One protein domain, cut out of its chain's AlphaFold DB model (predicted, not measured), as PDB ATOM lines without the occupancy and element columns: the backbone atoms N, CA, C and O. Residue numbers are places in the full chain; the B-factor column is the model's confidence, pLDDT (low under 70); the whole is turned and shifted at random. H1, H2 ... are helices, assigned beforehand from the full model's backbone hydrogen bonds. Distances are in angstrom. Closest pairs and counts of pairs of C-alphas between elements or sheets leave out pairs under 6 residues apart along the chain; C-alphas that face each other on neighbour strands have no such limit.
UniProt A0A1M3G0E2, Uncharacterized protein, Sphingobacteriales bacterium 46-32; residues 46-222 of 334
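Overview. This is residues 46 to 222 of the 334 residues of an uncharacterized protein of Sphingobacteriales bacterium 46-32 (UniProt A0A1M3G0E2). Four long helices, H5, H4, H3 and H1, lie side by side in an up-and-down bundle, each running against the one before it, and make a long rod. Short H6 packs on H1 beside the gap between H1 and H5, short H7 packs farther along H1, and tiny H2 sits at the turn from H1 to H3. The printed part has 177 residues with seven named helices, H1 to H7 in order, and no named strand; the class is all helix. It is only just compact, close to loose, with a radius of gyration of the C-alphas of 18.5 A and spans of 65 by 30 by 27 A.

Along the chain. H5, residues 152 to 192, is the longest at 57.1 A, ending at C-alpha 192 (98.387, 159.853, 111.755), with a kink of 33 degrees near residue 170. H4 is residues 111 to 147, 54.2 A; H3, 82 to 104, 32.9 A; H1, 46 to 74, 42.0 A, from C-alpha 46 (94.477, 151.662, 118.150). H2 is residues 76 to 79, H6 202 to 207 and H7 214 to 217.

Arrangement. H5 and H4, a helical hairpin, touch at Val 155 and Gly 145, C-alphas 6.3 A apart, at a shallow tilt of 5 degrees, opposite ways. H4 and H3, also a hairpin, touch at Thr 132 and Gly 86, 4.5 A between C-alphas. H3 touches H1 at Phe 96 and Tyr 65, 6.4 A between C-alphas. H1 and H5 are close but not clearly touching. H1 touches H6 with residues 62 to 66 alone, closest C-alphas Asn 63 and Leu 202, 5.6 A, at a steep tilt of 63 degrees. H1 touches H7 with residues 67 to 74 alone, closest C-alphas Lys 67 and Leu 217, 6.4 A. H2 and H3 only just touch, only at the corner, with 3 pairs of C-alphas within 8 A, the closest Ala 76 and Val 85, 6.2 A. Every O i to N i+4 pair is within hydrogen-bond range in H1, H3 and H6, against 32 of 33 in H4 and 34 of 37 in H5; H2 and H7 are too short for such a pair.

Size, cuts and confidence. The farthest C-alphas, of Glu 46 and Asp 149, are 65.2 A apart. The printed part has no cut and no long link. Its mean pLDDT is 81.6; residues under 70 include 75 to 80 and 216 to 222.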
ATOM      1  N   GLU A  46      93.604 152.555 117.365       85.25
ATOM      2  CA  GLU A  46      94.477 151.662 118.150       85.25
ATOM      3  C   GLU A  46      95.845 151.485 117.474       85.25
ATOM      4  O   GLU A  46      96.881 151.498 118.132       85.25
ATOM      5  N   MET A  47      95.865 151.367 116.143       91.12
ATOM      6  CA  MET A  47      97.105 151.263 115.375       91.12
ATOM      7  C   MET A  47      97.951 152.533 115.475       91.12
ATOM      8  O   MET A  47      99.174 152.452 115.575       91.12
ATOM      9  N   GLU A  48      97.313 153.700 115.451       90.56
ATOM     10  CA  GLU A  48      97.960 154.992 115.668       90.56
ATOM     11  C   GLU A  48      98.609 155.065 117.053       90.56
ATOM     12  O   GLU A  48      99.816 155.293 117.145       90.56
ATOM     13  N   GLU A  49      97.849 154.787 118.115       83.31
ATOM     14  CA  GLU A  49      98.342 154.800 119.497       83.31
ATOM     15  C   GLU A  49      99.525 153.840 119.678       83.31
ATOM     16  O   GLU A  49     100.594 154.238 120.152       83.31
ATOM     17  N   HIS A  50      99.382 152.597 119.207       84.69
ATOM     18  CA  HIS A  50     100.450 151.600 119.273       84.69
ATOM     19  C   HIS A  50     101.689 152.033 118.483       84.69
ATOM     20  O   HIS A  50     102.818 151.787 118.909       84.69
ATOM     21  N   THR A  51     101.511 152.699 117.340       90.12
ATOM     22  CA  THR A  51     102.624 153.173 116.504       90.12
ATOM     23  C   THR A  51     103.354 154.353 117.137       90.12
ATOM     24  O   THR A  51     104.584 154.393 117.110       90.12
ATOM     25  N   ILE A  52     102.627 155.286 117.753       85.38
ATOM     26  CA  ILE A  52     103.206 156.407 118.502       85.38
ATOM     27  C   ILE A  52     104.033 155.884 119.683       85.38
ATOM     28  O   ILE A  52     105.162 156.332 119.911       85.38
ATOM     29  N   ASP A  53     103.514 154.910 120.425       78.81
ATOM     30  CA  ASP A  53     104.241 154.319 121.550       78.81
ATOM     31  C   ASP A  53     105.440 153.484 121.092       78.81
ATOM     32  O   ASP A  53     106.515 153.532 121.709       78.81
ATOM     33  N   ALA A  54     105.313 152.794 119.958       80.69
ATOM     34  CA  ALA A  54     106.428 152.096 119.344       80.69
ATOM     35  C   ALA A  54     107.532 153.057 118.885       80.69
ATOM     36  O   ALA A  54     108.710 152.767 119.089       80.69
ATOM     37  N   TRP A  55     107.180 154.218 118.325       88.31
ATOM     38  CA  TRP A  55     108.141 155.256 117.944       88.31
ATOM     39  C   TRP A  55     108.933 155.771 119.146       88.31
ATOM     40  O   TRP A  55     110.162 155.773 119.128       88.31
ATOM     41  N   LYS A  56     108.247 156.126 120.240       82.00
ATOM     42  CA  LYS A  56     108.899 156.573 121.485       82.00
ATOM     43  C   LYS A  56     109.831 155.503 122.059       82.00
ATOM     44  O   LYS A  56     110.909 155.809 122.577       82.00
ATOM     45  N   THR A  57     109.421 154.238 121.968       73.94
ATOM     46  CA  THR A  57     110.235 153.098 122.406       73.94
ATOM     47  C   THR A  57     111.472 152.939 121.527       73.94
ATOM     48  O   THR A  57     112.575 152.795 122.050       73.94
ATOM     49  N   LEU A  58     111.318 153.044 120.205       86.12
ATOM     50  CA  LEU A  58     112.425 153.009 119.254       86.12
ATOM     51  C   LEU A  58     113.442 154.129 119.520       86.12
ATOM     52  O   LEU A  58     114.630 153.834 119.636       86.12
ATOM     53  N   VAL A  59     112.988 155.379 119.677       81.25
ATOM     54  CA  VAL A  59     113.836 156.532 120.044       81.25
ATOM     55  C   VAL A  59     114.679 156.204 121.274       81.25
ATOM     56  O   VAL A  59     115.891 156.406 121.294       81.25
ATOM     57  N   THR A  60     114.041 155.654 122.304       77.06
ATOM     58  CA  THR A  60     114.710 155.299 123.559       77.06
ATOM     59  C   THR A  60     115.785 154.235 123.342       77.06
ATOM     60  O   THR A  60     116.916 154.399 123.801       77.06
ATOM     61  N   VAL A  61     115.443 153.154 122.638       77.44
ATOM     62  CA  VAL A  61     116.347 152.029 122.371       77.44
ATOM     63  C   VAL A  61     117.558 152.476 121.547       77.44
ATOM     64  O   VAL A  61     118.690 152.159 121.913       77.44
ATOM     65  N   GLU A  62     117.350 153.261 120.489       86.81
ATOM     66  CA  GLU A  62     118.432 153.819 119.663       86.81
ATOM     67  C   GLU A  62     119.311 154.794 120.455       86.81
ATOM     68  O   GLU A  62     120.536 154.753 120.343       86.81
ATOM     69  N   ASN A  63     118.724 155.631 121.314       82.12
ATOM     70  CA  ASN A  63     119.484 156.576 122.133       82.12
ATOM     71  C   ASN A  63     120.354 155.871 123.180       82.12
ATOM     72  O   ASN A  63     121.498 156.278 123.389       82.12
ATOM     73  N   ILE A  64     119.850 154.806 123.813       77.56
ATOM     74  CA  ILE A  64     120.651 153.964 124.714       77.56
ATOM     75  C   ILE A  64     121.798 153.319 123.935       77.56
ATOM     76  O   ILE A  64     122.944 153.382 124.375       77.56
ATOM     77  N   TYR A  65     121.508 152.752 122.763       81.75
ATOM     78  CA  TYR A  65     122.523 152.102 121.941       81.75
ATOM     79  C   TYR A  65     123.623 153.077 121.493       81.75
ATOM     80  O   TYR A  65     124.808 152.788 121.658       81.75
ATOM     81  N   ALA A  66     123.248 154.272 121.025       79.25
ATOM     82  CA  ALA A  66     124.188 155.325 120.650       79.25
ATOM     83  C   ALA A  66     125.064 155.772 121.835       79.25
ATOM     84  O   ALA A  66     126.288 155.851 121.698       79.25
ATOM     85  N   LYS A  67     124.460 156.006 123.013       74.44
ATOM     86  CA  LYS A  67     125.192 156.365 124.239       74.44
ATOM     87  C   LYS A  67     126.188 155.280 124.642       74.44
ATOM     88  O   LYS A  67     127.352 155.586 124.897       74.44
ATOM     89  N   ASN A  68     125.758 154.020 124.663       73.31
ATOM     90  CA  ASN A  68     126.626 152.901 125.024       73.31
ATOM     91  C   ASN A  68     127.784 152.766 124.029       73.31
ATOM     92  O   ASN A  68     128.933 152.658 124.451       73.31
ATOM     93  N   GLY A  69     127.510 152.879 122.726       73.75
ATOM     94  CA  GLY A  69     128.537 152.860 121.684       73.75
ATOM     95  C   GLY A  69     129.604 153.941 121.877       73.75
ATOM     96  O   GLY A  69     130.800 153.651 121.826       73.75
ATOM     97  N   VAL A  70     129.207 155.182 122.176       73.44
ATOM     98  CA  VAL A  70     130.185 156.255 122.419       73.44
ATOM     99  C   VAL A  70     130.892 156.111 123.764       73.44
ATOM    100  O   VAL A  70     132.080 156.424 123.847       73.44
ATOM    101  N   SER A  71     130.238 155.565 124.792       67.81
ATOM    102  CA  SER A  71     130.911 155.236 126.055       67.81
ATOM    103  C   SER A  71     132.004 154.185 125.854       67.81
ATOM    104  O   SER A  71     133.107 154.364 126.365       67.81
ATOM    105  N   LEU A  72     131.739 153.129 125.075       69.81
ATOM    106  CA  LEU A  72     132.733 152.101 124.750       69.81
ATOM    107  C   LEU A  72     133.948 152.697 124.032       69.81
ATOM    108  O   LEU A  72     135.083 152.374 124.373       69.81
ATOM    109  N   LEU A  73     133.725 153.613 123.085       67.94
ATOM    110  CA  LEU A  73     134.806 154.304 122.377       67.94
ATOM    111  C   LEU A  73     135.606 155.239 123.291       67.94
ATOM    112  O   LEU A  73     136.836 155.229 123.250       67.94
ATOM    113  N   ARG A  74     134.930 156.031 124.134       70.00
ATOM    114  CA  ARG A  74     135.578 156.929 125.106       70.00
ATOM    115  C   ARG A  74     136.459 156.147 126.079       70.00
ATOM    116  O   ARG A  74     137.574 156.568 126.392       70.00
ATOM    117  N   ASP A  75     135.952 155.012 126.545       65.62
ATOM    118  CA  ASP A  75     136.580 154.208 127.587       65.62
ATOM    119  C   ASP A  75     137.464 153.089 127.014       65.62
ATOM    120  O   ASP A  75     137.991 152.294 127.785       65.62
ATOM    121  N   ALA A  76     137.694 153.058 125.693       65.06
ATOM    122  CA  ALA A  76     138.439 152.010 124.986       65.06
ATOM    123  C   ALA A  76     139.795 151.683 125.637       65.06
ATOM    124  O   ALA A  76     140.154 150.519 125.798       65.06
ATOM    125  N   LYS A  77     140.516 152.708 126.108       61.81
ATOM    126  CA  LYS A  77     141.805 152.556 126.805       61.81
ATOM    127  C   LYS A  77     141.732 151.728 128.099       61.81
ATOM    128  O   LYS A  77     142.747 151.207 128.545       61.81
ATOM    129  N   ASN A  78     140.554 151.623 128.715       58.91
ATOM    130  CA  ASN A  78     140.345 150.920 129.980       58.91
ATOM    131  C   ASN A  78     140.070 149.419 129.784       58.91
ATOM    132  O   ASN A  78     140.051 148.680 130.766       58.91
ATOM    133  N   PHE A  79     139.862 148.958 128.546       53.06
ATOM    134  CA  PHE A  79     139.541 147.559 128.238       53.06
ATOM    135  C   PHE A  79     140.771 146.654 128.099       53.06
ATOM    136  O   PHE A  79     140.631 145.443 127.949       53.06
ATOM    137  N   GLY A  80     141.981 147.217 128.146       67.50
ATOM    138  CA  GLY A  80     143.239 146.475 128.007       67.50
ATOM    139  C   GLY A  80     143.572 146.044 126.574       67.50
ATOM    140  O   GLY A  80     144.749 145.893 126.266       67.50
ATOM    141  N   SER A  81     142.576 145.903 125.693       77.31
ATOM    142  CA  SER A  81     142.751 145.676 124.254       77.31
ATOM    143  C   SER A  81     141.581 146.238 123.443       77.31
ATOM    144  O   SER A  81     140.464 146.383 123.949       77.31
ATOM    145  N   TYR A  82     141.808 146.521 122.160       79.69
ATOM    146  CA  TYR A  82     140.739 146.927 121.244       79.69
ATOM    147  C   TYR A  82     139.817 145.761 120.909       79.69
ATOM    148  O   TYR A  82     138.613 145.958 120.758       79.69
ATOM    149  N   LYS A  83     140.341 144.533 120.898       86.25
ATOM    150  CA  LYS A  83     139.529 143.321 120.768       86.25
ATOM    151  C   LYS A  83     138.433 143.242 121.836       86.25
ATOM    152  O   LYS A  83     137.285 142.965 121.502       86.25
ATOM    153  N   ALA A  84     138.750 143.570 123.090       77.00
ATOM    154  CA  ALA A  84     137.759 143.604 124.165       77.00
ATOM    155  C   ALA A  84     136.657 144.661 123.925       77.00
ATOM    156  O   ALA A  84     135.494 144.412 124.234       77.00
ATOM    157  N   VAL A  85     136.979 145.799 123.296       76.75
ATOM    158  CA  VAL A  85     135.974 146.792 122.856       76.75
ATOM    159  C   VAL A  85     135.060 146.208 121.772       76.75
ATOM    160  O   VAL A  85     133.851 146.454 121.777       76.75
ATOM    161  N   GLY A  86     135.613 145.405 120.860       82.56
ATOM    162  CA  GLY A  86     134.851 144.670 119.849       82.56
ATOM    163  C   GLY A  86     133.888 143.642 120.451       82.56
ATOM    164  O   GLY A  86     132.737 143.564 120.011       82.56
ATOM    165  N   ASP A  87     134.322 142.911 121.478       82.00
ATOM    166  CA  ASP A  87     133.491 141.943 122.204       82.00
ATOM    167  C   ASP A  87     132.340 142.631 122.961       82.00
ATOM    168  O   ASP A  87     131.195 142.176 122.908       82.00
ATOM    169  N   GLU A  88     132.600 143.758 123.634       79.19
ATOM    170  CA  GLU A  88     131.545 144.538 124.301       79.19
ATOM    171  C   GLU A  88     130.578 145.180 123.306       79.19
ATOM    172  O   GLU A  88     129.364 145.157 123.516       79.19
ATOM    173  N   SER A  89     131.085 145.668 122.172       81.25
ATOM    174  CA  SER A  89     130.241 146.181 121.090       81.25
ATOM    175  C   SER A  89     129.287 145.092 120.583       81.25
ATOM    176  O   SER A  89     128.113 145.362 120.327       81.25
ATOM    177  N   GLN A  90     129.751 143.839 120.490       88.38
ATOM    178  CA  GLN A  90     128.912 142.709 120.083       88.38
ATOM    179  C   GLN A  90     127.809 142.409 121.106       88.38
ATOM    180  O   GLN A  90     126.677 142.109 120.715       88.38
ATOM    181  N   LYS A  91     128.107 142.524 122.405       80.88
ATOM    182  CA  LYS A  91     127.101 142.392 123.469       80.88
ATOM    183  C   LYS A  91     126.054 143.502 123.388       80.88
ATOM    184  O   LYS A  91     124.863 143.206 123.452       80.88
ATOM    185  N   GLU A  92     126.471 144.754 123.209       79.31
ATOM    186  CA  GLU A  92     125.548 145.890 123.070       79.31
ATOM    187  C   GLU A  92     124.668 145.776 121.821       79.31
ATOM    188  O   GLU A  92     123.453 145.955 121.901       79.31
ATOM    189  N   SER A  93     125.241 145.370 120.689       87.56
ATOM    190  CA  SER A  93     124.489 145.097 119.460       87.56
ATOM    191  C   SER A  93     123.451 143.986 119.649       87.56
ATOM    192  O   SER A  93     122.300 144.127 119.236       87.56
ATOM    193  N   ALA A  94     123.798 142.903 120.357       82.38
ATOM    194  CA  ALA A  94     122.844 141.840 120.675       82.38
ATOM    195  C   ALA A  94     121.682 142.343 121.553       82.38
ATOM    196  O   ALA A  94     120.527 141.993 121.306       82.38
ATOM    197  N   LYS A  95     121.957 143.201 122.547       80.31
ATOM    198  CA  LYS A  95     120.917 143.841 123.379       80.31
ATOM    199  C   LYS A  95     120.004 144.736 122.543       80.31
ATOM    200  O   LYS A  95     118.781 144.691 122.709       80.31
ATOM    201  N   PHE A  96     120.586 145.514 121.639       85.25
ATOM    202  CA  PHE A  96     119.853 146.382 120.727       85.25
ATOM    203  C   PHE A  96     118.942 145.574 119.791       85.25
ATOM    204  O   PHE A  96     117.734 145.808 119.769       85.25
ATOM    205  N   VAL A  97     119.467 144.541 119.121       87.88
ATOM    206  CA  VAL A  97     118.678 143.634 118.264       87.88
ATOM    207  C   VAL A  97     117.531 142.986 119.039       87.88
ATOM    208  O   VAL A  97     116.396 143.008 118.569       87.88
ATOM    209  N   ASN A  98     117.792 142.470 120.242       80.31
ATOM    210  CA  ASN A  98     116.751 141.872 121.083       80.31
ATOM    211  C   ASN A  98     115.658 142.887 121.459       80.31
ATOM    212  O   ASN A  98     114.486 142.532 121.551       80.31
ATOM    213  N   SER A  99     116.024 144.152 121.675       79.94
ATOM    214  CA  SER A  99     115.066 145.221 121.984       79.94
ATOM    215  C   SER A  99     114.180 145.549 120.779       79.94
ATOM    216  O   SER A  99     112.968 145.687 120.934       79.94
ATOM    217  N   LEU A 100     114.750 145.587 119.569       85.81
ATOM    218  CA  LEU A 100     113.977 145.766 118.337       85.81
ATOM    219  C   LEU A 100     113.069 144.566 118.030       85.81
ATOM    220  O   LEU A 100     111.946 144.750 117.570       85.81
ATOM    221  N   GLN A 101     113.522 143.341 118.311       85.19
ATOM    222  CA  GLN A 101     112.702 142.133 118.160       85.19
ATOM    223  C   GLN A 101     111.484 142.158 119.085       85.19
ATOM    224  O   GLN A 101     110.370 141.936 118.625       85.19
ATOM    225  N   LYS A 102     111.666 142.525 120.358       79.81
ATOM    226  CA  LYS A 102     110.541 142.730 121.284       79.81
ATOM    227  C   LYS A 102     109.591 143.820 120.796       79.81
ATOM    228  O   LYS A 102     108.381 143.690 120.929       79.81
ATOM    229  N   LEU A 103     110.119 144.889 120.201       82.00
ATOM    230  CA  LEU A 103     109.281 145.939 119.633       82.00
ATOM    231  C   LEU A 103     108.443 145.423 118.448       82.00
ATOM    232  O   LEU A 103     107.261 145.747 118.361       82.00
ATOM    233  N   LEU A 104     109.009 144.561 117.594       87.06
ATOM    234  CA  LEU A 104     108.291 143.881 116.503       87.06
ATOM    235  C   LEU A 104     107.171 142.946 116.986       87.06
ATOM    236  O   LEU A 104     106.211 142.707 116.245       87.06
ATOM    237  N   GLU A 105     107.264 142.423 118.206       82.94
ATOM    238  CA  GLU A 105     106.217 141.596 118.820       82.94
ATOM    239  C   GLU A 105     104.988 142.423 119.242       82.94
ATOM    240  O   GLU A 105     103.924 141.853 119.465       82.94
ATOM    241  N   THR A 106     105.087 143.758 119.286       82.19
ATOM    242  CA  THR A 106     103.968 144.646 119.647       82.19
ATOM    243  C   THR A 106     102.842 144.536 118.623       82.19
ATOM    244  O   THR A 106     102.988 144.942 117.467       82.19
ATOM    245  N   GLU A 107     101.696 143.987 119.019       87.06
ATOM    246  CA  GLU A 107     100.538 143.872 118.133       87.06
ATOM    247  C   GLU A 107     100.040 145.251 117.689       87.06
ATOM    248  O   GLU A 107     100.063 146.220 118.440       87.06
ATOM    249  N   GLY A 108      99.590 145.356 116.442       89.38
ATOM    250  CA  GLY A 108      98.941 146.570 115.951       89.38
ATOM    251  C   GLY A 108      99.824 147.774 115.669       89.38
ATOM    252  O   GLY A 108      99.280 148.821 115.364       89.38
ATOM    253  N   ILE A 109     101.148 147.651 115.696       92.50
ATOM    254  CA  ILE A 109     102.012 148.700 115.141       92.50
ATOM    255  C   ILE A 109     101.910 148.737 113.610       92.50
ATOM    256  O   ILE A 109     101.703 147.705 112.957       92.50
ATOM    257  N   ASP A 110     102.089 149.925 113.044       96.62
ATOM    258  CA  ASP A 110     102.022 150.164 111.610       96.62
ATOM    259  C   ASP A 110     102.986 149.270 110.803       96.62
ATOM    260  O   ASP A 110     104.111 148.966 111.216       96.62
ATOM    261  N   LYS A 111     102.548 148.843 109.614       96.81
ATOM    262  CA  LYS A 111     103.321 147.941 108.745       96.81
ATOM    263  C   LYS A 111     104.655 148.537 108.277       96.81
ATOM    264  O   LYS A 111     105.613 147.789 108.103       96.81
ATOM    265  N   ASP A 112     104.728 149.850 108.066       97.44
ATOM    266  CA  ASP A 112     105.939 150.519 107.588       97.44
ATOM    267  C   ASP A 112     106.948 150.657 108.736       97.44
ATOM    268  O   ASP A 112     108.147 150.462 108.525       97.44
ATOM    269  N   MET A 113     106.459 150.864 109.968       96.81
ATOM    270  CA  MET A 113     107.265 150.777 111.192       96.81
ATOM    271  C   MET A 113     107.842 149.365 111.355       96.81
ATOM    272  O   MET A 113     109.050 149.219 111.533       96.81
ATOM    273  N   ARG A 114     107.021 148.312 111.202       97.12
ATOM    274  CA  ARG A 114     107.496 146.911 111.219       97.12
ATOM    275  C   ARG A 114     108.589 146.664 110.186       97.12
ATOM    276  O   ARG A 114     109.667 146.195 110.539       97.12
ATOM    277  N   ALA A 115     108.334 147.030 108.933       96.81
ATOM    278  CA  ALA A 115     109.288 146.830 107.850       96.81
ATOM    279  C   ALA A 115     110.608 147.584 108.091       96.81
ATOM    280  O   ALA A 115     111.673 147.105 107.701       96.81
ATOM    281  N   MET A 116     110.564 148.767 108.711       96.06
ATOM    282  CA  MET A 116     111.769 149.515 109.073       96.06
ATOM    283  C   MET A 116     112.547 148.818 110.198       96.06
ATOM    284  O   MET A 116     113.751 148.614 110.051       96.06
ATOM    285  N   LEU A 117     111.873 148.371 111.265       95.88
ATOM    286  CA  LEU A 117     112.498 147.629 112.369       95.88
ATOM    287  C   LEU A 117     113.198 146.350 111.883       95.88
ATOM    288  O   LEU A 117     114.327 146.073 112.288       95.88
ATOM    289  N   GLU A 118     112.573 145.604 110.967       96.94
ATOM    290  CA  GLU A 118     113.180 144.430 110.327       96.94
ATOM    291  C   GLU A 118     114.463 144.797 109.568       96.94
ATOM    292  O   GLU A 118     115.509 144.177 109.781       96.94
ATOM    293  N   ARG A 119     114.427 145.848 108.733       95.25
ATOM    294  CA  ARG A 119     115.625 146.335 108.025       95.25
ATOM    295  C   ARG A 119     116.712 146.793 108.992       95.25
ATOM    296  O   ARG A 119     117.883 146.495 108.767       95.25
ATOM    297  N   ARG A 120     116.348 147.484 110.074       94.19
ATOM    298  CA  ARG A 120     117.296 147.970 111.081       94.19
ATOM    299  C   ARG A 120     118.011 146.819 111.790       94.19
ATOM    300  O   ARG A 120     119.225 146.907 111.976       94.19
ATOM    301  N   ILE A 121     117.298 145.736 112.114       95.38
ATOM    302  CA  ILE A 121     117.879 144.503 112.673       95.38
ATOM    303  C   ILE A 121     118.874 143.870 111.693       95.38
ATOM    304  O   ILE A 121     119.980 143.502 112.091       95.38
ATOM    305  N   GLU A 122     118.514 143.736 110.416       94.44
ATOM    306  CA  GLU A 122     119.415 143.145 109.419       94.44
ATOM    307  C   GLU A 122     120.651 144.017 109.164       94.44
ATOM    308  O   GLU A 122     121.774 143.506 109.119       94.44
ATOM    309  N   ASN A 123     120.471 145.338 109.089       89.88
ATOM    310  CA  ASN A 123     121.576 146.288 108.979       89.88
ATOM    311  C   ASN A 123     122.526 146.178 110.178       89.88
ATOM    312  O   ASN A 123     123.741 146.143 109.989       89.88
ATOM    313  N   GLU A 124     121.989 146.043 111.393       92.88
ATOM    314  CA  GLU A 124     122.789 145.875 112.605       92.88
ATOM    315  C   GLU A 124     123.631 144.593 112.568       92.88
ATOM    316  O   GLU A 124     124.830 144.627 112.839       92.88
ATOM    317  N   LYS A 125     123.045 143.462 112.153       92.38
ATOM    318  CA  LYS A 125     123.768 142.182 112.026       92.38
ATOM    319  C   LYS A 125     124.945 142.260 111.052       92.38
ATOM    320  O   LYS A 125     125.920 141.519 111.208       92.38
ATOM    321  N   VAL A 126     124.854 143.108 110.028       89.25
ATOM    322  CA  VAL A 126     125.954 143.372 109.089       89.25
ATOM    323  C   VAL A 126     126.974 144.322 109.717       89.25
ATOM    324  O   VAL A 126     128.172 144.030 109.706       89.25
ATOM    325  N   GLN A 127     126.505 145.426 110.299       86.31
ATOM    326  CA  GLN A 127     127.338 146.462 110.903       86.31
ATOM    327  C   GLN A 127     128.202 145.927 112.042       86.31
ATOM    328  O   GLN A 127     129.394 146.241 112.108       86.31
ATOM    329  N   ILE A 128     127.640 145.094 112.920       91.75
ATOM    330  CA  ILE A 128     128.381 144.601 114.074       91.75
ATOM    331  C   ILE A 128     129.530 143.686 113.669       91.75
ATOM    332  O   ILE A 128     130.620 143.795 114.216       91.75
ATOM    333  N   LYS A 129     129.356 142.862 112.629       89.69
ATOM    334  CA  LYS A 129     130.445 142.027 112.096       89.69
ATOM    335  C   LYS A 129     131.600 142.881 111.583       89.69
ATOM    336  O   LYS A 129     132.757 142.566 111.854       89.69
ATOM    337  N   ALA A 130     131.289 143.959 110.861       85.94
ATOM    338  CA  ALA A 130     132.294 144.901 110.381       85.94
ATOM    339  C   ALA A 130     132.991 145.627 111.544       85.94
ATOM    340  O   ALA A 130     134.210 145.761 111.537       85.94
ATOM    341  N   THR A 131     132.233 146.022 112.569       83.81
ATOM    342  CA  THR A 131     132.741 146.707 113.769       83.81
ATOM    343  C   THR A 131     133.658 145.803 114.597       83.81
ATOM    344  O   THR A 131     134.775 146.192 114.930       83.81
ATOM    345  N   THR A 132     133.249 144.565 114.877       86.50
ATOM    346  CA  THR A 132     134.082 143.590 115.595       86.50
ATOM    347  C   THR A 132     135.342 143.255 114.802       86.50
ATOM    348  O   THR A 132     136.434 143.221 115.367       86.50
ATOM    349  N   LYS A 133     135.230 143.067 113.477       87.69
ATOM    350  CA  LYS A 133     136.404 142.864 112.621       87.69
ATOM    351  C   LYS A 133     137.357 144.060 112.694       87.69
ATOM    352  O   LYS A 133     138.554 143.854 112.831       87.69
ATOM    353  N   PHE A 134     136.832 145.282 112.627       85.88
ATOM    354  CA  PHE A 134     137.625 146.504 112.729       85.88
ATOM    355  C   PHE A 134     138.439 146.549 114.027       85.88
ATOM    356  O   PHE A 134     139.642 146.788 113.978       85.88
ATOM    357  N   PHE A 135     137.812 146.277 115.170       84.81
ATOM    358  CA  PHE A 135     138.504 146.297 116.457       84.81
ATOM    359  C   PHE A 135     139.556 145.194 116.593       84.81
ATOM    360  O   PHE A 135     140.637 145.455 117.115       84.81
ATOM    361  N   ASN A 136     139.277 143.994 116.079       86.69
ATOM    362  CA  ASN A 136     140.252 142.900 116.054       86.69
ATOM    363  C   ASN A 136     141.459 143.247 115.177       86.69
ATOM    364  O   ASN A 136     142.597 143.123 115.613       86.69
ATOM    365  N   ASP A 137     141.203 143.729 113.959       85.25
ATOM    366  CA  ASP A 137     142.250 144.145 113.032       85.25
ATOM    367  C   ASP A 137     143.098 145.284 113.624       85.25
ATOM    368  O   ASP A 137     144.309 145.301 113.417       85.25
ATOM    369  N   LEU A 138     142.481 146.235 114.339       81.88
ATOM    370  CA  LEU A 138     143.175 147.342 115.001       81.88
ATOM    371  C   LEU A 138     144.105 146.836 116.110       81.88
ATOM    372  O   LEU A 138     145.252 147.272 116.182       81.88
ATOM    373  N   ASP A 139     143.633 145.897 116.930       84.69
ATOM    374  CA  ASP A 139     144.424 145.272 117.993       84.69
ATOM    375  C   ASP A 139     145.637 144.523 117.415       84.69
ATOM    376  O   ASP A 139     146.779 144.784 117.794       84.69
ATOM    377  N   ASP A 140     145.412 143.679 116.400       85.12
ATOM    378  CA  ASP A 140     146.467 142.956 115.679       85.12
ATOM    379  C   ASP A 140     147.468 143.910 115.011       85.12
ATOM    380  O   ASP A 140     148.653 143.608 114.848       85.12
ATOM    381  N   TYR A 141     146.996 145.067 114.552       80.44
ATOM    382  CA  TYR A 141     147.833 146.068 113.909       80.44
ATOM    383  C   TYR A 141     148.727 146.798 114.917       80.44
ATOM    384  O   TYR A 141     149.919 146.962 114.659       80.44
ATOM    385  N   ILE A 142     148.184 147.174 116.075       79.94
ATOM    386  CA  ILE A 142     148.946 147.796 117.164       79.94
ATOM    387  C   ILE A 142     149.980 146.818 117.723       79.94
ATOM    388  O   ILE A 142     151.149 147.185 117.844       79.94
ATOM    389  N   ASN A 143     149.593 145.565 117.970       82.19
ATOM    390  CA  ASN A 143     150.507 144.534 118.470       82.19
ATOM    391  C   ASN A 143     151.661 144.276 117.494       82.19
ATOM    392  O   ASN A 143     152.814 144.239 117.908       82.19
ATOM    393  N   ARG A 144     151.394 144.230 116.181       83.94
ATOM    394  CA  ARG A 144     152.468 144.158 115.175       83.94
ATOM    395  C   ARG A 144     153.395 145.366 115.206       83.94
ATOM    396  O   ARG A 144     154.587 145.198 114.976       83.94
ATOM    397  N   GLY A 145     152.874 146.568 115.441       81.00
ATOM    398  CA  GLY A 145     153.712 147.758 115.579       81.00
ATOM    399  C   GLY A 145     154.661 147.652 116.772       81.00
ATOM    400  O   GLY A 145     155.837 147.973 116.635       81.00
ATOM    401  N   ILE A 146     154.169 147.129 117.898       77.56
ATOM    402  CA  ILE A 146     154.973 146.855 119.096       77.56
ATOM    403  C   ILE A 146     156.032 145.782 118.802       77.56
ATOM    404  O   ILE A 146     157.209 146.017 119.043       77.56
ATOM    405  N   ASP A 147     155.639 144.647 118.216       86.56
ATOM    406  CA  ASP A 147     156.542 143.525 117.917       86.56
ATOM    407  C   ASP A 147     157.654 143.879 116.909       86.56
ATOM    408  O   ASP A 147     158.672 143.193 116.841       86.56
ATOM    409  N   ASN A 148     157.448 144.923 116.097       90.00
ATOM    410  CA  ASN A 148     158.401 145.399 115.091       90.00
ATOM    411  C   ASN A 148     159.052 146.746 115.463       90.00
ATOM    412  O   ASN A 148     159.590 147.411 114.575       90.00
ATOM    413  N   ASP A 149     158.978 147.162 116.732       89.19
ATOM    414  CA  ASP A 149     159.590 148.393 117.256       89.19
ATOM    415  C   ASP A 149     159.250 149.658 116.441       89.19
ATOM    416  O   ASP A 149     160.101 150.512 116.166       89.19
ATOM    417  N   TRP A 150     157.992 149.794 116.010       86.44
ATOM    418  CA  TRP A 150     157.546 150.995 115.307       86.44
ATOM    419  C   TRP A 150     157.650 152.230 116.197       86.44
ATOM    420  O   TRP A 150     157.332 152.213 117.385       86.44
ATOM    421  N   THR A 151     158.030 153.350 115.585       82.56
ATOM    422  CA  THR A 151     157.977 154.653 116.253       82.56
ATOM    423  C   THR A 151     156.531 155.047 116.561       82.56
ATOM    424  O   THR A 151     155.598 154.679 115.844       82.56
ATOM    425  N   GLU A 152     156.341 155.877 117.588       71.81
ATOM    426  CA  GLU A 152     155.028 156.425 117.959       71.81
ATOM    427  C   GLU A 152     154.320 157.101 116.772       71.81
ATOM    428  O   GLU A 152     153.113 156.934 116.582       71.81
ATOM    429  N   GLN A 153     155.079 157.795 115.918       75.75
ATOM    430  CA  GLN A 153     154.556 158.430 114.710       75.75
ATOM    431  C   GLN A 153     154.021 157.398 113.705       75.75
ATOM    432  O   GLN A 153     152.925 157.570 113.181       75.75
ATOM    433  N   GLN A 154     154.746 156.298 113.472       76.31
ATOM    434  CA  GLN A 154     154.305 155.233 112.563       76.31
ATOM    435  C   GLN A 154     153.030 154.552 113.063       76.31
ATOM    436  O   GLN A 154     152.127 154.291 112.267       76.31
ATOM    437  N   VAL A 155     152.930 154.300 114.372       72.00
ATOM    438  CA  VAL A 155     151.712 153.753 114.985       72.00
ATOM    439  C   VAL A 155     150.557 154.741 114.810       72.00
ATOM    440  O   VAL A 155     149.499 154.361 114.313       72.00
ATOM    441  N   THR A 156     150.777 156.018 115.130       70.56
ATOM    442  CA  THR A 156     149.762 157.077 115.039       70.56
ATOM    443  C   THR A 156     149.233 157.255 113.616       70.56
ATOM    444  O   THR A 156     148.023 157.172 113.401       70.56
ATOM    445  N   ASP A 157     150.114 157.437 112.629       73.31
ATOM    446  CA  ASP A 157     149.725 157.640 111.226       73.31
ATOM    447  C   ASP A 157     148.930 156.452 110.685       73.31
ATOM    448  O   ASP A 157     147.942 156.603 109.960       73.31
ATOM    449  N   SER A 158     149.330 155.250 111.084       68.75
ATOM    450  CA  SER A 158     148.683 154.036 110.621       68.75
ATOM    451  C   SER A 158     147.327 153.805 111.284       68.75
ATOM    452  O   SER A 158     146.375 153.428 110.597       68.75
ATOM    453  N   VAL A 159     147.195 154.092 112.584       70.88
ATOM    454  CA  VAL A 159     145.901 154.084 113.283       70.88
ATOM    455  C   VAL A 159     144.962 155.121 112.666       70.88
ATOM    456  O   VAL A 159     143.813 154.796 112.368       70.88
ATOM    457  N   LEU A 160     145.444 156.333 112.377       68.62
ATOM    458  CA  LEU A 160     144.658 157.377 111.711       68.62
ATOM    459  C   LEU A 160     144.178 156.941 110.323       68.62
ATOM    460  O   LEU A 160     143.001 157.118 109.988       68.62
ATOM    461  N   ALA A 161     145.053 156.338 109.513       72.94
ATOM    462  CA  ALA A 161     144.683 155.808 108.202       72.94
ATOM    463  C   ALA A 161     143.634 154.689 108.317       72.94
ATOM    464  O   ALA A 161     142.668 154.650 107.546       72.94
ATOM    465  N   PHE A 162     143.792 153.809 109.306       70.12
ATOM    466  CA  PHE A 162     142.872 152.710 109.581       70.12
ATOM    467  C   PHE A 162     141.485 153.220 110.005       70.12
ATOM    468  O   PHE A 162     140.477 152.832 109.408       70.12
ATOM    469  N   MET A 163     141.427 154.159 110.956       70.38
ATOM    470  CA  MET A 163     140.190 154.817 111.395       70.38
ATOM    471  C   MET A 163     139.519 155.594 110.259       70.38
ATOM    472  O   MET A 163     138.300 155.537 110.111       70.38
ATOM    473  N   THR A 164     140.298 156.271 109.412       72.88
ATOM    474  CA  THR A 164     139.770 157.006 108.251       72.88
ATOM    475  C   THR A 164     139.088 156.068 107.257       72.88
ATOM    476  O   THR A 164     138.016 156.386 106.741       72.88
ATOM    477  N   ARG A 165     139.688 154.901 106.979       74.44
ATOM    478  CA  ARG A 165     139.078 153.896 106.100       74.44
ATOM    479  C   ARG A 165     137.779 153.356 106.695       74.44
ATOM    480  O   ARG A 165     136.765 153.359 106.007       74.44
ATOM    481  N   PHE A 166     137.792 152.978 107.971       73.69
ATOM    482  CA  PHE A 166     136.591 152.499 108.652       73.69
ATOM    483  C   PHE A 166     135.477 153.549 108.695       73.69
ATOM    484  O   PHE A 166     134.318 153.225 108.452       73.69
ATOM    485  N   GLY A 167     135.812 154.820 108.929       67.69
ATOM    486  CA  GLY A 167     134.854 155.925 108.860       67.69
ATOM    487  C   GLY A 167     134.166 156.008 107.495       67.69
ATOM    488  O   GLY A 167     132.946 156.101 107.428       67.69
ATOM    489  N   LYS A 168     134.925 155.878 106.398       71.75
ATOM    490  CA  LYS A 168     134.361 155.861 105.035       71.75
ATOM    491  C   LYS A 168     133.473 154.642 104.774       71.75
ATOM    492  O   LYS A 168     132.432 154.772 104.139       71.75
ATOM    493  N   GLU A 169     133.879 153.467 105.248       70.00
ATOM    494  CA  GLU A 169     133.129 152.218 105.059       70.00
ATOM    495  C   GLU A 169     131.836 152.182 105.895       70.00
ATOM    496  O   GLU A 169     130.804 151.701 105.426       70.00
ATOM    497  N   SER A 170     131.869 152.729 107.112       71.88
ATOM    498  CA  SER A 170     130.724 152.772 108.031       71.88
ATOM    499  C   SER A 170     129.719 153.878 107.706       71.88
ATOM    500  O   SER A 170     128.527 153.708 107.973       71.88
ATOM    501  N   GLN A 171     130.155 154.969 107.064       74.25
ATOM    502  CA  GLN A 171     129.294 156.100 106.706       74.25
ATOM    503  C   GLN A 171     128.053 155.661 105.912       74.25
ATOM    504  O   GLN A 171     126.937 156.042 106.249       74.25
ATOM    505  N   GLY A 172     128.213 154.775 104.925       75.38
ATOM    506  CA  GLY A 172     127.086 154.307 104.112       75.38
ATOM    507  C   GLY A 172     126.043 153.480 104.879       75.38
ATOM    508  O   GLY A 172     124.915 153.323 104.410       75.38
ATOM    509  N   ILE A 173     126.385 152.913 106.040       74.81
ATOM    510  CA  ILE A 173     125.418 152.229 106.915       74.81
ATOM    511  C   ILE A 173     124.669 153.259 107.764       74.81
ATOM    512  O   ILE A 173     123.442 153.202 107.841       74.81
ATOM    513  N   VAL A 174     125.393 154.226 108.334       77.56
ATOM    514  CA  VAL A 174     124.811 155.312 109.136       77.56
ATOM    515  C   VAL A 174     123.836 156.144 108.301       77.56
ATOM    516  O   VAL A 174     122.692 156.328 108.709       77.56
ATOM    517  N   ASP A 175     124.238 156.552 107.095       81.06
ATOM    518  CA  ASP A 175     123.399 157.339 106.185       81.06
ATOM    519  C   ASP A 175     122.112 156.587 105.812       81.06
ATOM    520  O   ASP A 175     121.027 157.164 105.794       81.06
ATOM    521  N   ARG A 176     122.203 155.272 105.562       82.75
ATOM    522  CA  ARG A 176     121.021 154.437 105.295       82.75
ATOM    523  C   ARG A 176     120.077 154.385 106.491       82.75
ATOM    524  O   ARG A 176     118.877 154.550 106.298       82.75
ATOM    525  N   SER A 177     120.604 154.205 107.702       86.69
ATOM    526  CA  SER A 177     119.786 154.172 108.919       86.69
ATOM    527  C   SER A 177     119.054 155.495 109.156       86.69
ATOM    528  O   SER A 177     117.886 155.488 109.531       86.69
ATOM    529  N   ILE A 178     119.717 156.628 108.916       89.12
ATOM    530  CA  ILE A 178     119.109 157.957 109.059       89.12
ATOM    531  C   ILE A 178     118.011 158.158 108.013       89.12
ATOM    532  O   ILE A 178     116.903 158.554 108.363       89.12
ATOM    533  N   ASN A 179     118.282 157.810 106.754       91.88
ATOM    534  CA  ASN A 179     117.290 157.902 105.683       91.88
ATOM    535  C   ASN A 179     116.060 157.015 105.949       91.88
ATOM    536  O   ASN A 179     114.940 157.420 105.641       91.88
ATOM    537  N   ASP A 180     116.246 155.825 106.531       92.56
ATOM    538  CA  ASP A 180     115.143 154.946 106.940       92.56
ATOM    539  C   ASP A 180     114.276 155.594 108.040       92.56
ATOM    540  O   ASP A 180     113.047 155.567 107.942       92.56
ATOM    541  N   ILE A 181     114.897 156.218 109.052       94.94
ATOM    542  CA  ILE A 181     114.196 156.942 110.130       94.94
ATOM    543  C   ILE A 181     113.424 158.142 109.568       94.94
ATOM    544  O   ILE A 181     112.251 158.325 109.889       94.94
ATOM    545  N   GLU A 182     114.052 158.942 108.705       95.25
ATOM    546  CA  GLU A 182     113.431 160.115 108.080       95.25
ATOM    547  C   GLU A 182     112.268 159.738 107.159       95.25
ATOM    548  O   GLU A 182     111.198 160.352 107.207       95.25
ATOM    549  N   GLY A 183     112.463 158.704 106.337       96.31
ATOM    550  CA  GLY A 183     111.427 158.179 105.458       96.31
ATOM    551  C   GLY A 183     110.221 157.687 106.251       96.31
ATOM    552  O   GLY A 183     109.084 158.001 105.900       96.31
ATOM    553  N   LEU A 184     110.463 156.973 107.353       97.25
ATOM    554  CA  LEU A 184     109.397 156.497 108.222       97.25
ATOM    555  C   LEU A 184     108.666 157.647 108.923       97.25
ATOM    556  O   LEU A 184     107.440 157.694 108.863       97.25
ATOM    557  N   ALA A 185     109.394 158.584 109.539       97.38
ATOM    558  CA  ALA A 185     108.812 159.748 110.207       97.38
ATOM    559  C   ALA A 185     107.837 160.495 109.294       97.38
ATOM    560  O   ALA A 185     106.708 160.791 109.690       97.38
ATOM    561  N   LYS A 186     108.244 160.735 108.043       97.44
ATOM    562  CA  LYS A 186     107.398 161.380 107.037       97.44
ATOM    563  C   LYS A 186     106.122 160.579 106.768       97.44
ATOM    564  O   LYS A 186     105.028 161.133 106.835       97.44
ATOM    565  N   VAL A 187     106.257 159.280 106.493       96.81
ATOM    566  CA  VAL A 187     105.121 158.396 106.178       96.81
ATOM    567  C   VAL A 187     104.127 158.313 107.338       96.81
ATOM    568  O   VAL A 187     102.917 158.349 107.111       96.81
ATOM    569  N   LEU A 188     104.618 158.206 108.573       96.06
ATOM    570  CA  LEU A 188     103.767 158.118 109.757       96.06
ATOM    571  C   LEU A 188     103.086 159.457 110.068       96.06
ATOM    572  O   LEU A 188     101.893 159.465 110.367       96.06
ATOM    573  N   SER A 189     103.798 160.578 109.916       96.12
ATOM    574  CA  SER A 189     103.234 161.917 110.147       96.12
ATOM    575  C   SER A 189     102.086 162.218 109.181       96.12
ATOM    576  O   SER A 189     101.026 162.676 109.600       96.12
ATOM    577  N   GLU A 190     102.245 161.874 107.898       95.25
ATOM    578  CA  GLU A 190     101.185 162.012 106.887       95.25
ATOM    579  C   GLU A 190      99.956 161.131 107.186       95.25
ATOM    580  O   GLU A 190      98.834 161.466 106.800       95.25
ATOM    581  N   ARG A 191     100.146 159.988 107.858       96.12
ATOM    582  CA  ARG A 191      99.091 158.992 108.109       96.12
ATOM    583  C   ARG A 191      98.261 159.274 109.359       96.12
ATOM    584  O   ARG A 191      97.055 158.987 109.358       96.12
ATOM    585  N   TYR A 192      98.919 159.778 110.397       92.56
ATOM    586  CA  TYR A 192      98.387 159.853 111.755       92.56
ATOM    587  C   TYR A 192      98.236 161.275 112.295       92.56
ATOM    588  O   TYR A 192      97.769 161.429 113.409       92.56
ATOM    589  N   ASP A 193      98.594 162.313 111.529       90.75
ATOM    590  CA  ASP A 193      98.520 163.709 112.002       90.75
ATOM    591  C   ASP A 193      99.250 163.913 113.350       90.75
ATOM    592  O   ASP A 193      98.820 164.644 114.241       90.75
ATOM    593  N   HIS A 194     100.375 163.210 113.503       89.06
ATOM    594  CA  HIS A 194     101.235 163.240 114.679       89.06
ATOM    595  C   HIS A 194     102.659 163.603 114.263       89.06
ATOM    596  O   HIS A 194     103.129 163.167 113.213       89.06
ATOM    597  N   ASP A 195     103.354 164.385 115.087       92.00
ATOM    598  CA  ASP A 195     104.730 164.795 114.810       92.00
ATOM    599  C   ASP A 195     105.721 163.705 115.240       92.00
ATOM    600  O   ASP A 195     106.071 163.573 116.415       92.00
ATOM    601  N   PHE A 196     106.169 162.894 114.280       92.69
ATOM    602  CA  PHE A 196     107.216 161.894 114.492       92.69
ATOM    603  C   PHE A 196     108.597 162.547 114.336       92.69
ATOM    604  O   PHE A 196     109.245 162.455 113.291       92.69
ATOM    605  N   ASN A 197     109.052 163.230 115.386       91.50
ATOM    606  CA  ASN A 197     110.252 164.058 115.328       91.50
ATOM    607  C   ASN A 197     111.554 163.237 115.209       91.50
ATOM    608  O   ASN A 197     111.990 162.562 116.141       91.50
ATOM    609  N   VAL A 198     112.236 163.356 114.066       91.62
ATOM    610  CA  VAL A 198     113.533 162.696 113.812       91.62
ATOM    611  C   VAL A 198     114.666 163.230 114.685       91.62
ATOM    612  O   VAL A 198     115.673 162.549 114.875       91.62
ATOM    613  N   GLU A 199     114.533 164.446 115.215       90.69
ATOM    614  CA  GLU A 199     115.544 165.040 116.090       90.69
ATOM    615  C   GLU A 199     115.545 164.415 117.486       90.69
ATOM    616  O   GLU A 199     116.487 164.642 118.237       90.69
ATOM    617  N   ASP A 200     114.566 163.576 117.829       84.88
ATOM    618  CA  ASP A 200     114.572 162.845 119.099       84.88
ATOM    619  C   ASP A 200     115.682 161.769 119.145       84.88
ATOM    620  O   ASP A 200     116.073 161.313 120.224       84.88
ATOM    621  N   PHE A 201     116.239 161.387 117.988       87.75
ATOM    622  CA  PHE A 201     117.337 160.426 117.869       87.75
ATOM    623  C   PHE A 201     118.707 161.105 118.010       87.75
ATOM    624  O   PHE A 201     119.112 161.918 117.175       87.75
ATOM    625  N   LEU A 202     119.492 160.697 119.009       82.25
ATOM    626  CA  LEU A 202     120.853 161.198 119.234       82.25
ATOM    627  C   LEU A 202     121.771 160.911 118.040       82.25
ATOM    628  O   LEU A 202     122.567 161.766 117.658       82.25
ATOM    629  N   SER A 203     121.639 159.738 117.415       83.06
ATOM    630  CA  SER A 203     122.413 159.361 116.223       83.06
ATOM    631  C   SER A 203     122.184 160.321 115.049       83.06
ATOM    632  O   SER A 203     123.143 160.707 114.378       83.06
ATOM    633  N   VAL A 204     120.943 160.780 114.852       86.75
ATOM    634  CA  VAL A 204     120.583 161.787 113.840       86.75
ATOM    635  C   VAL A 204     121.198 163.142 114.189       86.75
ATOM    636  O   VAL A 204     121.833 163.766 113.335       86.75
ATOM    637  N   GLN A 205     121.080 163.587 115.445       86.31
ATOM    638  CA  GLN A 205     121.675 164.851 115.893       86.31
ATOM    639  C   GLN A 205     123.202 164.868 115.709       86.31
ATOM    640  O   GLN A 205     123.760 165.873 115.260       86.31
ATOM    641  N   ILE A 206     123.880 163.756 116.006       79.38
ATOM    642  CA  ILE A 206     125.331 163.595 115.833       79.38
ATOM    643  C   ILE A 206     125.718 163.655 114.359       79.38
ATOM    644  O   ILE A 206     126.596 164.432 113.982       79.38
ATOM    645  N   ALA A 207     125.051 162.875 113.507       81.75
ATOM    646  CA  ALA A 207     125.349 162.846 112.078       81.75
ATOM    647  C   ALA A 207     125.136 164.216 111.415       81.75
ATOM    648  O   ALA A 207     125.908 164.629 110.548       81.75
ATOM    649  N   ARG A 208     124.140 164.972 111.891       84.69
ATOM    650  CA  ARG A 208     123.860 166.354 111.471       84.69
ATOM    651  C   ARG A 208     124.748 167.401 112.152       84.69
ATOM    652  O   ARG A 208     124.561 168.591 111.910       84.69
ATOM    653  N   LYS A 209     125.714 166.986 112.981       81.62
ATOM    654  CA  LYS A 209     126.638 167.857 113.730       81.62
ATOM    655  C   LYS A 209     125.929 168.858 114.655       81.62
ATOM    656  O   LYS A 209     126.464 169.927 114.940       81.62
ATOM    657  N   LYS A 210     124.721 168.522 115.111       78.62
ATOM    658  CA  LYS A 210     123.940 169.307 116.081       78.62
ATOM    659  C   LYS A 210     124.282 168.952 117.524       78.62
ATOM    660  O   LYS A 210     124.083 169.772 118.415       78.62
ATOM    661  N   LEU A 211     124.810 167.750 117.740       75.62
ATOM    662  CA  LEU A 211     125.252 167.261 119.038       75.62
ATOM    663  C   LEU A 211     126.684 166.736 118.934       75.62
ATOM    664  O   LEU A 211     126.994 165.924 118.063       75.62
ATOM    665  N   ASP A 212     127.549 167.197 119.834       75.25
ATOM    666  CA  ASP A 212     128.875 166.611 120.012       75.25
ATOM    667  C   ASP A 212     128.732 165.199 120.620       75.25
ATOM    668  O   ASP A 212     128.027 165.050 121.626       75.25
ATOM    669  N   PRO A 213     129.378 164.162 120.052       69.00
ATOM    670  CA  PRO A 213     129.232 162.802 120.551       69.00
ATOM    671  C   PRO A 213     129.600 162.640 122.029       69.00
ATOM    672  O   PRO A 213     128.933 161.916 122.758       69.00
ATOM    673  N   ILE A 214     130.633 163.326 122.510       68.25
ATOM    674  CA  ILE A 214     131.053 163.241 123.912       68.25
ATOM    675  C   ILE A 214     130.068 163.989 124.810       68.25
ATOM    676  O   ILE A 214     129.765 163.519 125.906       68.25
ATOM    677  N   ALA A 215     129.493 165.094 124.330       70.19
ATOM    678  CA  ALA A 215     128.457 165.822 125.061       70.19
ATOM    679  C   ALA A 215     127.173 165.004 125.287       70.19
ATOM    680  O   ALA A 215     126.416 165.328 126.197       70.19
ATOM    681  N   MET A 216     126.921 163.936 124.516       68.38
ATOM    682  CA  MET A 216     125.779 163.040 124.758       68.38
ATOM    683  C   MET A 216     125.932 162.208 126.045       68.38
ATOM    684  O   MET A 216     124.937 161.720 126.585       68.38
ATOM    685  N   LEU A 217     127.178 161.990 126.482       59.22
ATOM    686  CA  LEU A 217     127.523 161.225 127.684       59.22
ATOM    687  C   LEU A 217     127.508 162.095 128.943       59.22
ATOM    688  O   LEU A 217     127.668 161.582 130.049       59.22
ATOM    689  N   ASP A 218     127.369 163.406 128.767       59.38
ATOM    690  CA  ASP A 218     127.267 164.354 129.857       59.38
ATOM    691  C   ASP A 218     125.828 164.371 130.385       59.38
ATOM    692  O   ASP A 218     124.980 165.166 129.969       59.38
ATOM    693  N   ASP A 219     125.551 163.471 131.327       49.03
ATOM    694  CA  ASP A 219     124.267 163.415 132.026       49.03
ATOM    695  C   ASP A 219     124.013 164.678 132.886       49.03
ATOM    696  O   ASP A 219     122.897 164.860 133.375       49.03
ATOM    697  N   SER A 220     124.966 165.624 132.998       40.91
ATOM    698  CA  SER A 220     124.719 166.945 133.608       40.91
ATOM    699  C   SER A 220     123.773 167.836 132.788       40.91
ATOM    700  O   SER A 220     123.244 168.823 133.309       40.91
ATOM    701  N   LYS A 221     123.510 167.465 131.525       38.78
ATOM    702  CA  LYS A 221     122.444 168.032 130.680       38.78
ATOM    703  C   LYS A 221     121.144 167.223 130.706       38.78
ATOM    704  O   LYS A 221     120.184 167.618 130.044       38.78
ATOM    705  N   GLY A 222     121.082 166.133 131.474       40.78
ATOM    706  CA  GLY A 222     119.815 165.517 131.848       40.78
ATOM    707  C   GLY A 222     118.963 166.565 132.556       40.78
ATOM    708  O   GLY A 222     119.454 167.264 133.446       40.78
TER     709      GLY A 222